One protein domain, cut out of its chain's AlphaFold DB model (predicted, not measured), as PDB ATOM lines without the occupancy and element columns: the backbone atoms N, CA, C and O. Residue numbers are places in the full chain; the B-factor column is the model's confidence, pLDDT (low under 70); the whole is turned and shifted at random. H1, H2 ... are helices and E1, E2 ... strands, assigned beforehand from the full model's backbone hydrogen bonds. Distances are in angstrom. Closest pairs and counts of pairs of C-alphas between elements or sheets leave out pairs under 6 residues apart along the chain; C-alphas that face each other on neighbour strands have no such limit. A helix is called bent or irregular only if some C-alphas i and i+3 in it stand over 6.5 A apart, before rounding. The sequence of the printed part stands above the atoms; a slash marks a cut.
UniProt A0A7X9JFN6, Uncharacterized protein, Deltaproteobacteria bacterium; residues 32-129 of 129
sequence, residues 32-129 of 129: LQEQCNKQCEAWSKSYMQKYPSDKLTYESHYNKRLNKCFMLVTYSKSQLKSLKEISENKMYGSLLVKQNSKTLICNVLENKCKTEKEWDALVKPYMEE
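This is residues 32 to 129 of the 129 residues of an uncharacterized protein of Deltaproteobacteria bacterium (UniProt A0A7X9JFN6). A curled, twisted sheet of five strands forms the middle layer, with the long helix H1 over E1 and E2 on one face and the shorter helix H2 on the opposite face. The printed part has 98 residues, with the named elements in the order H1, E1, E2, E3, E4, E5, H2. The sheet's order is E1 E2 E3 E4 E5, antiparallel throughout, and the class is mixed, helices and strands. The whole is compact, with a radius of gyration of the C-alphas of 13.4 A, and flat, spanning 39 by 33 by 17 A.

H1, residues 32 to 50, begins at C-alpha 32 (108.574, 67.417, 98.570) and is 27.1 A long. E1 is residues 56 to 63, 21.7 A; E2 is residues 68 to 75, 22.3 A; E3 is residues 80 to 85. E4 is residues 90 to 97, 21.5 A, and E5 is residues 103 to 108. H2, residues 116 to 127, ends at C-alpha 127 (99.870, 57.205, 94.319); it is only just irregular, C-alphas 122 and 125 being 6.9 A apart.

The strands form a meander, each the antiparallel neighbour of the one before, and each successive pair is a hairpin. N 59 and O 72 of E1 and E2 are 3.0 A apart, N 73 and O 82 of E2 and E3 2.9 A, N 83 and O 93 of E3 and E4 3.1 A, and N 96 and O 105 of E4 and E5 2.8 A, each within hydrogen-bond range. H1 is on the sheet at a height of 8.8 A, along the strands, at 26 degrees to E1 on the local plane; their closest C-alphas, of Gln 33 and Tyr 62, are 5.0 A apart. H2 is on the opposite face, its closest C-alphas to E1 being those of Met 127 and His 61, 5.4 A. H1 and H2 are apart. Every O i to N i+4 pair is within hydrogen-bond range in H1, and 6 of 8 in H2.

The C-alphas farthest apart, of Leu 32 and Asn 100, are 40.1 A apart. The printed part has no cut and no long link. Mean pLDDT of the printed part is 94.1; residues 99 and 101 are under 70.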
ATOM      1  N   LEU A  32     109.722  67.315  99.478       95.75
ATOM      2  CA  LEU A  32     108.574  67.417  98.570       95.75
ATOM      3  C   LEU A  32     107.369  66.604  99.061       95.75
ATOM      4  O   LEU A  32     106.237  67.081  99.029       95.75
ATOM      5  N   GLN A  33     107.610  65.401  99.584       96.69
ATOM      6  CA  GLN A  33     106.557  64.594 100.200       96.69
ATOM      7  C   GLN A  33     106.036  65.244 101.488       96.69
ATOM      8  O   GLN A  33     104.830  65.249 101.715       96.69
ATOM      9  N   GLU A  34     106.909  65.820 102.317       96.88
ATOM     10  CA  GLU A  34     106.483  66.543 103.520       96.88
ATOM     11  C   GLU A  34     105.612  67.758 103.165       96.88
ATOM     12  O   GLU A  34     104.555  67.971 103.764       96.88
ATOM     13  N   GLN A  35     106.011  68.528 102.151       96.50
ATOM     14  CA  GLN A  35     105.217  69.639 101.634       96.50
ATOM     15  C   GLN A  35     103.858  69.164 101.100       96.50
ATOM     16  O   GLN A  35     102.836  69.772 101.420       96.50
ATOM     17  N   CYS A  36     103.830  68.067 100.342       97.25
ATOM     18  CA  CYS A  36     102.593  67.485  99.829       97.25
ATOM     19  C   CYS A  36     101.643  67.064 100.963       97.25
ATOM     20  O   CYS A  36     100.457  67.396 100.929       97.25
ATOM     21  N   ASN A  37     102.166  66.424 102.016       97.81
ATOM     22  CA  ASN A  37     101.379  66.063 103.199       97.81
ATOM     23  C   ASN A  37     100.740  67.307 103.840       97.81
ATOM     24  O   ASN A  37      99.539  67.312 104.102       97.81
ATOM     25  N   LYS A  38     101.511  68.389 104.025       97.75
ATOM     26  CA  LYS A  38     101.008  69.654 104.596       97.75
ATOM     27  C   LYS A  38      99.902  70.279 103.742       97.75
ATOM     28  O   LYS A  38      98.911  70.766 104.283       97.75
ATOM     29  N   GLN A  39     100.045  70.258 102.416       97.44
ATOM     30  CA  GLN A  39      99.024  70.776 101.498       97.44
ATOM     31  C   GLN A  39      97.733  69.946 101.550       97.44
ATOM     32  O   GLN A  39      96.644  70.516 101.639       97.44
ATOM     33  N   CYS A  40      97.842  68.615 101.559       98.12
ATOM     34  CA  CYS A  40      96.692  67.717 101.695       98.12
ATOM     35  C   CYS A  40      95.984  67.903 103.045       98.12
ATOM     36  O   CYS A  40      94.756  67.964 103.101       98.12
ATOM     37  N   GLU A  41      96.747  68.058 104.130       98.12
ATOM     38  CA  GLU A  41      96.206  68.316 105.464       98.12
ATOM     39  C   GLU A  41      95.453  69.651 105.521       98.12
ATOM     40  O   GLU A  41      94.327  69.708 106.023       98.12
ATOM     41  N   ALA A  42      96.040  70.719 104.975       97.69
ATOM     42  CA  ALA A  42      95.399  72.029 104.904       97.69
ATOM     43  C   ALA A  42      94.090  71.972 104.101       97.69
ATOM     44  O   ALA A  42      93.062  72.487 104.551       97.69
ATOM     45  N   TRP A  43      94.103  71.288 102.952       97.38
ATOM     46  CA  TRP A  43      92.907  71.072 102.141       97.38
ATOM     47  C   TRP A  43      91.834  70.296 102.917       97.38
ATOM     48  O   TRP A  43      90.680  70.725 102.970       97.38
ATOM     49  N   SER A  44      92.212  69.199 103.585       96.62
ATOM     50  CA  SER A  44      91.298  68.374 104.384       96.62
ATOM     51  C   SER A  44      90.642  69.180 105.503       96.62
ATOM     52  O   SER A  44      89.427  69.107 105.686       96.62
ATOM     53  N   LYS A  45      91.425  69.975 106.244       97.00
ATOM     54  CA  LYS A  45      90.911  70.838 107.318       97.00
ATOM     55  C   LYS A  45      89.935  71.877 106.776       97.00
ATOM     56  O   LYS A  45      88.850  72.028 107.330       97.00
ATOM     57  N   SER A  46      90.286  72.542 105.675       96.56
ATOM     58  CA  SER A  46      89.412  73.527 105.029       96.56
ATOM     59  C   SER A  46      88.094  72.901 104.561       96.56
ATOM     60  O   SER A  46      87.021  73.458 104.804       96.56
ATOM     61  N   TYR A  47      88.145  71.703 103.966       95.00
ATOM     62  CA  TYR A  47      86.945  70.969 103.571       95.00
ATOM     63  C   TYR A  47      86.056  70.651 104.778       95.00
ATOM     64  O   TYR A  47      84.862  70.940 104.746       95.00
ATOM     65  N   MET A  48      86.623  70.102 105.855       94.81
ATOM     66  CA  MET A  48      85.863  69.742 107.058       94.81
ATOM     67  C   MET A  48      85.273  70.962 107.778       94.81
ATOM     68  O   MET A  48      84.182  70.871 108.328       94.81
ATOM     69  N   GLN A  49      85.946  72.115 107.742       96.50
ATOM     70  CA  GLN A  49      85.390  73.373 108.251       96.50
ATOM     71  C   GLN A  49      84.186  73.840 107.428       96.50
ATOM     72  O   GLN A  49      83.188  74.288 107.990       96.50
ATOM     73  N   LYS A  50      84.261  73.719 106.096       96.44
ATOM     74  CA  LYS A  50      83.168  74.092 105.188       96.44
ATOM     75  C   LYS A  50      81.992  73.110 105.245       96.44
ATOM     76  O   LYS A  50      80.846  73.523 105.082       96.44
ATOM     77  N   TYR A  51      82.266  71.828 105.479       94.06
ATOM     78  CA  TYR A  51      81.281  70.745 105.497       94.06
ATOM     79  C   TYR A  51      81.373  69.926 106.799       94.06
ATOM     80  O   TYR A  51      81.752  68.755 106.770       94.06
ATOM     81  N   PRO A  52      80.980  70.498 107.951       91.19
ATOM     82  CA  PRO A  52      81.206  69.891 109.270       91.19
ATOM     83  C   PRO A  52      80.401  68.609 109.527       91.19
ATOM     84  O   PRO A  52      80.730  67.839 110.424       91.19
ATOM     85  N   SER A  53      79.335  68.371 108.755       91.19
ATOM     86  CA  SER A  53      78.536  67.138 108.835       91.19
ATOM     87  C   SER A  53      79.098  65.985 108.001       91.19
ATOM     88  O   SER A  53      78.568  64.872 108.062       91.19
ATOM     89  N   ASP A  54      80.125  66.250 107.192       90.06
ATOM     90  CA  ASP A  54      80.778  65.239 106.377       90.06
ATOM     91  C   ASP A  54      81.975  64.633 107.117       90.06
ATOM     92  O   ASP A  54      82.542  65.225 108.036       90.06
ATOM     93  N   LYS A  55      82.357  63.422 106.719       91.25
ATOM     94  CA  LYS A  55      83.551  62.746 107.231       91.25
ATOM     95  C   LYS A  55      84.354  62.232 106.054       91.25
ATOM     96  O   LYS A  55      83.794  61.613 105.148       91.25
ATOM     97  N   LEU A  56      85.657  62.473 106.093       94.81
ATOM     98  CA  LEU A  56      86.574  61.967 105.090       94.81
ATOM     99  C   LEU A  56      87.834  61.397 105.725       94.81
ATOM    100  O   LEU A  56      88.246  61.809 106.809       94.81
ATOM    101  N   THR A  57      88.444  60.465 105.011       96.56
ATOM    102  CA  THR A  57      89.835  60.056 105.196       96.56
ATOM    103  C   THR A  57      90.599  60.350 103.914       96.56
ATOM    104  O   THR A  57      89.996  60.545 102.852       96.56
ATOM    105  N   TYR A  58      91.925  60.420 103.999       97.88
ATOM    106  CA  TYR A  58      92.744  60.637 102.818       97.88
ATOM    107  C   TYR A  58      94.135  60.029 102.935       97.88
ATOM    108  O   TYR A  58      94.662  59.849 104.032       97.88
ATOM    109  N   GLU A  59      94.733  59.795 101.773       98.19
ATOM    110  CA  GLU A  59      96.143  59.469 101.598       98.19
ATOM    111  C   GLU A  59      96.790  60.522 100.698       98.19
ATOM    112  O   GLU A  59      96.158  61.019  99.762       98.19
ATOM    113  N   SER A  60      98.041  60.872 100.982       98.00
ATOM    114  CA  SER A  60      98.801  61.882 100.245       98.00
ATOM    115  C   SER A  60     100.064  61.278  99.651       98.00
ATOM    116  O   SER A  60     100.832  60.605 100.341       98.00
ATOM    117  N   HIS A  61     100.324  61.570  98.383       97.88
ATOM    118  CA  HIS A  61     101.495  61.073  97.677       97.88
ATOM    119  C   HIS A  61     102.084  62.155  96.779       97.88
ATOM    120  O   HIS A  61     101.402  62.711  95.920       97.88
ATOM    121  N   TYR A  62     103.364  62.462  96.972       97.56
ATOM    122  CA  TYR A  62     104.088  63.290  96.025       97.56
ATOM    123  C   TYR A  62     104.599  62.408  94.893       97.56
ATOM    124  O   TYR A  62     105.556  61.653  95.074       97.56
ATOM    125  N   ASN A  63     103.966  62.557  93.732       97.56
ATOM    126  CA  ASN A  63     104.310  61.811  92.548       97.56
ATOM    127  C   ASN A  63     105.568  62.403  91.898       97.56
ATOM    128  O   ASN A  63     105.512  63.482  91.298       97.56
ATOM    129  N   LYS A  64     106.704  61.715  92.000       96.12
ATOM    130  CA  LYS A  64     108.010  62.176  91.502       96.12
ATOM    131  C   LYS A  64     108.058  62.230  89.984       96.12
ATOM    132  O   LYS A  64     108.638  63.158  89.430       96.12
ATOM    133  N   ARG A  65     107.452  61.250  89.308       96.38
ATOM    134  CA  ARG A  65     107.456  61.170  87.839       96.38
ATOM    135  C   ARG A  65     106.690  62.333  87.213       96.38
ATOM    136  O   ARG A  65     107.105  62.858  86.188       96.38
ATOM    137  N   LEU A  66     105.574  62.716  87.825       96.56
ATOM    138  CA  LEU A  66     104.709  63.803  87.367       96.56
ATOM    139  C   LEU A  66     105.039  65.148  88.025       96.56
ATOM    140  O   LEU A  66     104.459  66.156  87.624       96.56
ATOM    141  N   ASN A  67     105.940  65.167  89.016       96.25
ATOM    142  CA  ASN A  67     106.272  66.337  89.831       96.25
ATOM    143  C   ASN A  67     105.009  67.020  90.401       96.25
ATOM    144  O   ASN A  67     104.831  68.232  90.288       96.25
ATOM    145  N   LYS A  68     104.085  66.225  90.954       97.44
ATOM    146  CA  LYS A  68     102.749  66.676  91.386       97.44
ATOM    147  C   LYS A  68     102.360  66.051  92.722       97.44
ATOM    148  O   LYS A  68     102.691  64.902  92.990       97.44
ATOM    149  N   CYS A  69     101.632  66.795  93.552       97.81
ATOM    150  CA  CYS A  69     101.082  66.285  94.807       97.81
ATOM    151  C   CYS A  69      99.670  65.738  94.582       97.81
ATOM    152  O   CYS A  69      98.767  66.490  94.206       97.81
ATOM    153  N   PHE A  70      99.476  64.447  94.832       98.44
ATOM    154  CA  PHE A  70      98.188  63.777  94.727       98.44
ATOM    155  C   PHE A  70      97.601  63.444  96.095       98.44
ATOM    156  O   PHE A  70      98.308  63.155  97.060       98.44
ATOM    157  N   MET A  71      96.274  63.472  96.147       98.56
ATOM    158  CA  MET A  71      95.472  63.127  97.308       98.56
ATOM    159  C   MET A  71      94.357  62.179  96.881       98.56
ATOM    160  O   MET A  71      93.546  62.515  96.009       98.56
ATOM    161  N   LEU A  72      94.294  61.013  97.516       98.50
ATOM    162  CA  LEU A  72      93.172  60.093  97.388       98.50
ATOM    163  C   LEU A  72      92.245  60.303  98.582       98.50
ATOM    164  O   LEU A  72      92.617  60.019  99.715       98.50
ATOM    165  N   VAL A  73      91.050  60.831  98.332       97.88
ATOM    166  CA  VAL A  73      90.062  61.164  99.368       97.88
ATOM    167  C   VAL A  73      88.950  60.128  99.362       97.88
ATOM    168  O   VAL A  73      88.418  59.818  98.297       97.88
ATOM    169  N   THR A  74      88.556  59.643 100.538       96.06
ATOM    170  CA  THR A  74      87.377  58.788 100.726       96.06
ATOM    171  C   THR A  74      86.355  59.514 101.589       96.06
ATOM    172  O   THR A  74      86.623  59.822 102.746       96.06
ATOM    173  N   TYR A  75      85.174  59.769 101.036       93.69
ATOM    174  CA  TYR A  75      84.057  60.418 101.719       93.69
ATOM    175  C   TYR A  75      83.132  59.355 102.312       93.69
ATOM    176  O   TYR A  75      82.459  58.614 101.589       93.69
ATOM    177  N   SER A  76      83.076  59.276 103.640       87.56
ATOM    178  CA  SER A  76      82.373  58.194 104.338       87.56
ATOM    179  C   SER A  76      80.862  58.235 104.115       87.56
ATOM    180  O   SER A  76      80.224  57.190 104.015       87.56
ATOM    181  N   LYS A  77      80.271  59.434 104.025       86.31
ATOM    182  CA  LYS A  77      78.815  59.602 103.914       86.31
ATOM    183  C   LYS A  77      78.276  59.216 102.538       86.31
ATOM    184  O   LYS A  77      77.186  58.661 102.440       86.31
ATOM    185  N   SER A  78      79.014  59.542 101.480       86.19
ATOM    186  CA  SER A  78      78.567  59.391 100.092       86.19
ATOM    187  C   SER A  78      79.100  58.139  99.400       86.19
ATOM    188  O   SER A  78      78.714  57.903  98.259       86.19
ATOM    189  N   GLN A  79      79.965  57.348 100.052       87.19
ATOM    190  CA  GLN A  79      80.672  56.223  99.415       87.19
ATOM    191  C   GLN A  79      81.403  56.660  98.128       87.19
ATOM    192  O   GLN A  79      81.474  55.927  97.139       87.19
ATOM    193  N   LEU A  80      81.912  57.897  98.142       93.25
ATOM    194  CA  LEU A  80      82.668  58.505  97.057       93.25
ATOM    195  C   LEU A  80      84.159  58.395  97.370       93.25
ATOM    196  O   LEU A  80      84.591  58.757  98.465       93.25
ATOM    197  N   LYS A  81      84.954  57.978  96.388       96.50
ATOM    198  CA  LYS A  81      86.397  58.218  96.367       96.50
ATOM    199  C   LYS A  81      86.727  59.244  95.293       96.50
ATOM    200  O   LYS A  81      86.099  59.251  94.235       96.50
ATOM    201  N   SER A  82      87.726  60.084  95.533       97.69
ATOM    202  CA  SER A  82      88.220  61.040  94.540       97.69
ATOM    203  C   SER A  82      89.738  61.085  94.529       97.69
ATOM    204  O   SER A  82      90.358  61.238  95.577       97.69
ATOM    205  N   LEU A  83      90.318  61.033  93.331       98.56
ATOM    206  CA  LEU A  83      91.729  61.332  93.108       98.56
ATOM    207  C   LEU A  83      91.859  62.809  92.728       98.56
ATOM    208  O   LEU A  83      91.215  63.272  91.779       98.56
ATOM    209  N   LYS A  84      92.675  63.550  93.471       98.44
ATOM    210  CA  LYS A  84      92.899  64.987  93.291       98.44
ATOM    211  C   LYS A  84      94.384  65.272  93.151       98.44
ATOM    212  O   LYS A  84      95.190  64.647  93.825       98.44
ATOM    213  N   GLU A  85      94.722  66.244  92.321       97.81
ATOM    214  CA  GLU A  85      96.015  66.917  92.329       97.81
ATOM    215  C   GLU A  85      95.836  68.236  93.089       97.81
ATOM    216  O   GLU A  85      94.918  69.007  92.801       97.81
ATOM    217  N   ILE A  86      96.647  68.452  94.123       96.19
ATOM    218  CA  ILE A  86      96.391  69.498  95.119       96.19
ATOM    219  C   ILE A  86      96.985  70.850  94.728       96.19
ATOM    220  O   ILE A  86      96.384  71.876  95.038       96.19
ATOM    221  N   SER A  87      98.113  70.874  94.021       88.38
ATOM    222  CA  SER A  87      98.837  72.111  93.696       88.38
ATOM    223  C   SER A  87      98.024  73.019  92.770       88.38
ATOM    224  O   SER A  87      98.003  74.230  92.964       88.38
ATOM    225  N   GLU A  88      97.316  72.440  91.796       91.06
ATOM    226  CA  GLU A  88      96.426  73.140  90.859       91.06
ATOM    227  C   GLU A  88      94.939  72.921  91.200       91.06
ATOM    228  O   GLU A  88      94.060  73.345  90.450       91.06
ATOM    229  N   ASN A  89      94.634  72.256  92.325       92.44
ATOM    230  CA  ASN A  89      93.274  71.920  92.765       92.44
ATOM    231  C   ASN A  89      92.441  71.208  91.674       92.44
ATOM    232  O   ASN A  89      91.260  71.498  91.456       92.44
ATOM    233  N   LYS A  90      93.060  70.259  90.965       96.62
ATOM    234  CA  LYS A  90      92.455  69.552  89.831       96.62
ATOM    235  C   LYS A  90      91.913  68.185  90.246       96.62
ATOM    236  O   LYS A  90      92.601  67.389  90.878       96.62
ATOM    237  N   MET A  91      90.683  67.863  89.845       97.06
ATOM    238  CA  MET A  91      90.127  66.514  90.010       97.06
ATOM    239  C   MET A  91      90.593  65.612  88.862       97.06
ATOM    240  O   MET A  91      90.406  65.950  87.697       97.06
ATOM    241  N   TYR A  92      91.175  64.462  89.198       98.00
ATOM    242  CA  TYR A  92      91.626  63.466  88.223       98.00
ATOM    243  C   TYR A  92      90.631  62.330  88.067       98.00
ATOM    244  O   TYR A  92      90.527  61.772  86.985       98.00
ATOM    245  N   GLY A  93      89.878  61.984  89.103       97.75
ATOM    246  CA  GLY A  93      88.900  60.916  88.980       97.75
ATOM    247  C   GLY A  93      87.940  60.848  90.143       97.75
ATOM    248  O   GLY A  93      88.151  61.477  91.185       97.75
ATOM    249  N   SER A  94      86.890  60.055  89.966       97.50
ATOM    250  CA  SER A  94      85.964  59.697  91.035       97.50
ATOM    251  C   SER A  94      85.423  58.277  90.885       97.50
ATOM    252  O   SER A  94      85.196  57.800  89.771       97.50
ATOM    253  N   LEU A  95      85.169  57.640  92.026       96.69
ATOM    254  CA  LEU A  95      84.446  56.379  92.155       96.69
ATOM    255  C   LEU A  95      83.250  56.603  93.080       96.69
ATOM    256  O   LEU A  95      83.439  56.943  94.242       96.69
ATOM    257  N   LEU A  96      82.035  56.381  92.583       94.00
ATOM    258  CA  LEU A  96      80.806  56.432  93.373       94.00
ATOM    259  C   LEU A  96      80.125  55.066  93.346       94.00
ATOM    260  O   LEU A  96      79.631  54.634  92.298       94.00
ATOM    261  N   VAL A  97      80.055  54.419  94.508       85.12
ATOM    262  CA  VAL A  97      79.385  53.126  94.692       85.12
ATOM    263  C   VAL A  97      78.066  53.354  95.436       85.12
ATOM    264  O   VAL A  97      78.012  54.130  96.383       85.12
ATOM    265  N   LYS A  98      76.970  52.725  94.993       80.56
ATOM    266  CA  LYS A  98      75.704  52.712  95.749       80.56
ATOM    267  C   LYS A  98      75.702  51.606  96.804       80.56
ATOM    268  O   LYS A  98      76.355  50.585  96.634       80.56
ATOM    269  N   GLN A  99      74.812  51.740  97.789       69.38
ATOM    270  CA  GLN A  99      74.566  50.754  98.853       69.38
ATOM    271  C   GLN A  99      74.292  49.315  98.358       69.38
ATOM    272  O   GLN A  99      74.568  48.372  99.088       69.38
ATOM    273  N   ASN A 100      73.831  49.127  97.113       73.50
ATOM    274  CA  ASN A 100      73.626  47.804  96.497       73.50
ATOM    275  C   ASN A 100      74.827  47.342  95.644       73.50
ATOM    276  O   ASN A 100      74.650  46.607  94.673       73.50
ATOM    277  N   SER A 101      76.026  47.862  95.914       69.25
ATOM    278  CA  SER A 101      77.280  47.583  95.193       69.25
ATOM    279  C   SER A 101      77.269  47.903  93.690       69.25
ATOM    280  O   SER A 101      78.174  47.509  92.957       69.25
ATOM    281  N   LYS A 102      76.265  48.645  93.203       78.75
ATOM    282  CA  LYS A 102      76.225  49.137  91.820       78.75
ATOM    283  C   LYS A 102      77.050  50.418  91.710       78.75
ATOM    284  O   LYS A 102      76.681  51.444  92.282       78.75
ATOM    285  N   THR A 103      78.128  50.366  90.938       80.81
ATOM    286  CA  THR A 103      78.943  51.533  90.584       80.81
ATOM    287  C   THR A 103      78.154  52.484  89.684       80.81
ATOM    288  O   THR A 103      77.596  52.063  88.669       80.81
ATOM    289  N   LEU A 104      78.086  53.764  90.055       84.38
ATOM    290  CA  LEU A 104      77.442  54.816  89.259       84.38
ATOM    291  C   LEU A 104      78.447  55.642  88.460       84.38
ATOM    292  O   LEU A 104      78.174  56.007  87.321       84.38
ATOM    293  N   ILE A 105      79.591  55.943  89.071       91.50
ATOM    294  CA  ILE A 105      80.676  56.718  88.472       91.50
ATOM    295  C   ILE A 105      81.960  55.962  88.755       91.50
ATOM    296  O   ILE A 105      82.172  55.517  89.880       91.50
ATOM    297  N   CYS A 106      82.795  55.801  87.739       95.75
ATOM    298  CA  CYS A 106      84.126  55.236  87.879       95.75
ATOM    299  C   CYS A 106      84.942  55.683  86.676       95.75
ATOM    300  O   CYS A 106      84.774  55.164  85.568       95.75
ATOM    301  N   ASN A 107      85.780  56.692  86.878       97.06
ATOM    302  CA  ASN A 107      86.696  57.145  85.847       97.06
ATOM    303  C   ASN A 107      87.916  57.856  86.432       97.06
ATOM    304  O   ASN A 107      87.791  58.611  87.393       97.06
ATOM    305  N   VAL A 108      89.067  57.672  85.791       97.75
ATOM    306  CA  VAL A 108      90.290  58.447  86.021       97.75
ATOM    307  C   VAL A 108      90.673  59.106  84.701       97.75
ATOM    308  O   VAL A 108      91.108  58.445  83.755       97.75
ATOM    309  N   LEU A 109      90.476  60.423  84.637       95.88
ATOM    310  CA  LEU A 109      90.501  61.233  83.426       95.88
ATOM    311  C   LEU A 109      89.531  60.638  82.389       95.88
ATOM    312  O   LEU A 109      88.351  60.444  82.694       95.88
ATOM    313  N   GLU A 110      90.041  60.316  81.204       95.69
ATOM    314  CA  GLU A 110      89.321  59.696  80.083       95.69
ATOM    315  C   GLU A 110      89.037  58.196  80.303       95.69
ATOM    316  O   GLU A 110      88.185  57.606  79.636       95.69
ATOM    317  N   ASN A 111      89.738  57.542  81.239       97.19
ATOM    318  CA  ASN A 111      89.632  56.098  81.435       97.19
ATOM    319  C   ASN A 111      88.423  55.764  82.301       97.19
ATOM    320  O   ASN A 111      88.354  56.184  83.454       97.19
ATOM    321  N   LYS A 112      87.493  54.971  81.768       96.12
ATOM    322  CA  LYS A 112      86.324  54.468  82.504       96.12
ATOM    323  C   LYS A 112      86.632  53.125  83.157       96.12
ATOM    324  O   LYS A 112      87.376  52.319  82.609       96.12
ATOM    325  N   CYS A 113      85.989  52.870  84.286       94.81
ATOM    326  CA  CYS A 113      86.032  51.599  84.996       94.81
ATOM    327  C   CYS A 113      84.624  51.178  85.438       94.81
ATOM    328  O   CYS A 113      83.646  51.906  85.254       94.81
ATOM    329  N   LYS A 114      84.497  49.964  85.970       91.25
ATOM    330  CA  LYS A 114      83.232  49.399  86.466       91.25
ATOM    331  C   LYS A 114      83.313  48.961  87.919       91.25
ATOM    332  O   LYS A 114      82.287  48.915  88.596       91.25
ATOM    333  N   THR A 115      84.508  48.630  88.394       91.75
ATOM    334  CA  THR A 115      84.732  48.057  89.722       91.75
ATOM    335  C   THR A 115      85.722  48.892  90.525       91.75
ATOM    336  O   THR A 115      86.546  49.610  89.962       91.75
ATOM    337  N   GLU A 116      85.670  48.767  91.850       92.50
ATOM    338  CA  GLU A 116      86.650  49.388  92.748       92.50
ATOM    339  C   GLU A 116      88.075  48.888  92.470       92.50
ATOM    340  O   GLU A 116      89.007  49.678  92.433       92.50
ATOM    341  N   LYS A 117      88.233  47.604  92.127       94.81
ATOM    342  CA  LYS A 117      89.529  47.033  91.736       94.81
ATOM    343  C   LYS A 117      90.108  47.686  90.476       94.81
ATOM    344  O   LYS A 117      91.310  47.924  90.397       94.81
ATOM    345  N   GLU A 118      89.272  47.946  89.472       96.38
ATOM    346  CA  GLU A 118      89.696  48.677  88.271       96.38
ATOM    347  C   GLU A 118      90.029  50.139  88.591       96.38
ATOM    348  O   GLU A 118      91.011  50.665  88.074       96.38
ATOM    349  N   TRP A 119      89.244  50.781  89.462       97.31
ATOM    350  CA  TRP A 119      89.545  52.118  89.974       97.31
ATOM    351  C   TRP A 119      90.921  52.167  90.649       97.31
ATOM    352  O   TRP A 119      91.744  53.002  90.280       97.31
ATOM    353  N   ASP A 120      91.203  51.244  91.570       96.94
ATOM    354  CA  ASP A 120      92.481  51.186  92.284       96.94
ATOM    355  C   ASP A 120      93.648  50.995  91.301       96.94
ATOM    356  O   ASP A 120      94.668  51.677  91.401       96.94
ATOM    357  N   ALA A 121      93.475  50.144  90.282       97.88
ATOM    358  CA  ALA A 121      94.474  49.949  89.232       97.88
ATOM    359  C   ALA A 121      94.745  51.226  88.413       97.88
ATOM    360  O   ALA A 121      95.896  51.485  88.057       97.88
ATOM    361  N   LEU A 122      93.716  52.035  88.132       98.25
ATOM    362  CA  LEU A 122      93.859  53.314  87.429       98.25
ATOM    363  C   LEU A 122      94.464  54.418  88.308       98.25
ATOM    364  O   LEU A 122      95.139  55.305  87.787       98.25
ATOM    365  N   VAL A 123      94.227  54.385  89.622       98.25
ATOM    366  CA  VAL A 123      94.774  55.351  90.589       98.25
ATOM    367  C   VAL A 123      96.238  55.061  90.918       98.25
ATOM    368  O   VAL A 123      97.016  55.994  91.114       98.25
ATOM    369  N   LYS A 124      96.636  53.787  90.937       97.94
ATOM    370  CA  LYS A 124      97.973  53.338  91.348       97.94
ATOM    371  C   LYS A 124      99.147  54.135  90.747       97.94
ATOM    372  O   LYS A 124     100.016  54.542  91.513       97.94
ATOM    373  N   PRO A 125      99.191  54.453  89.434       97.75
ATOM    374  CA  PRO A 125     100.307  55.201  88.841       97.75
ATOM    375  C   PRO A 125     100.471  56.640  89.358       97.75
ATOM    376  O   PRO A 125     101.474  57.278  89.026       97.75
ATOM    377  N   TYR A 126      99.476  57.156  90.087       98.00
ATOM    378  CA  TYR A 126      99.480  58.483  90.699       98.00
ATOM    379  C   TYR A 126      99.902  58.465  92.173       98.00
ATOM    380  O   TYR A 126     100.353  59.496  92.665       98.00
ATOM    381  N   MET A 127      99.731  57.329  92.860       97.88
ATOM    382  CA  MET A 127      99.870  57.205  94.319       97.88
ATOM    383  C   MET A 127     101.043  56.317  94.771       97.88
ATOM    384  O   MET A 127     101.315  56.253  95.968       97.88
ATOM    385  N   GLU A 128     101.702  55.597  93.859       96.12
ATOM    386  CA  GLU A 128     102.705  54.575  94.204       96.12
ATOM    387  C   GLU A 128     103.918  54.509  93.251       96.12
ATOM    388  O   GLU A 128     104.609  53.489  93.233       96.12
ATOM    389  N   GLU A 129     104.169  55.510  92.403       82.25
ATOM    390  CA  GLU A 129     105.189  55.368  91.345       82.25
ATOM    391  C   GLU A 129     106.659  55.304  91.803       82.25
ATOM    392  O   GLU A 129     107.024  55.784  92.903       82.25
TER     393      GLU A 129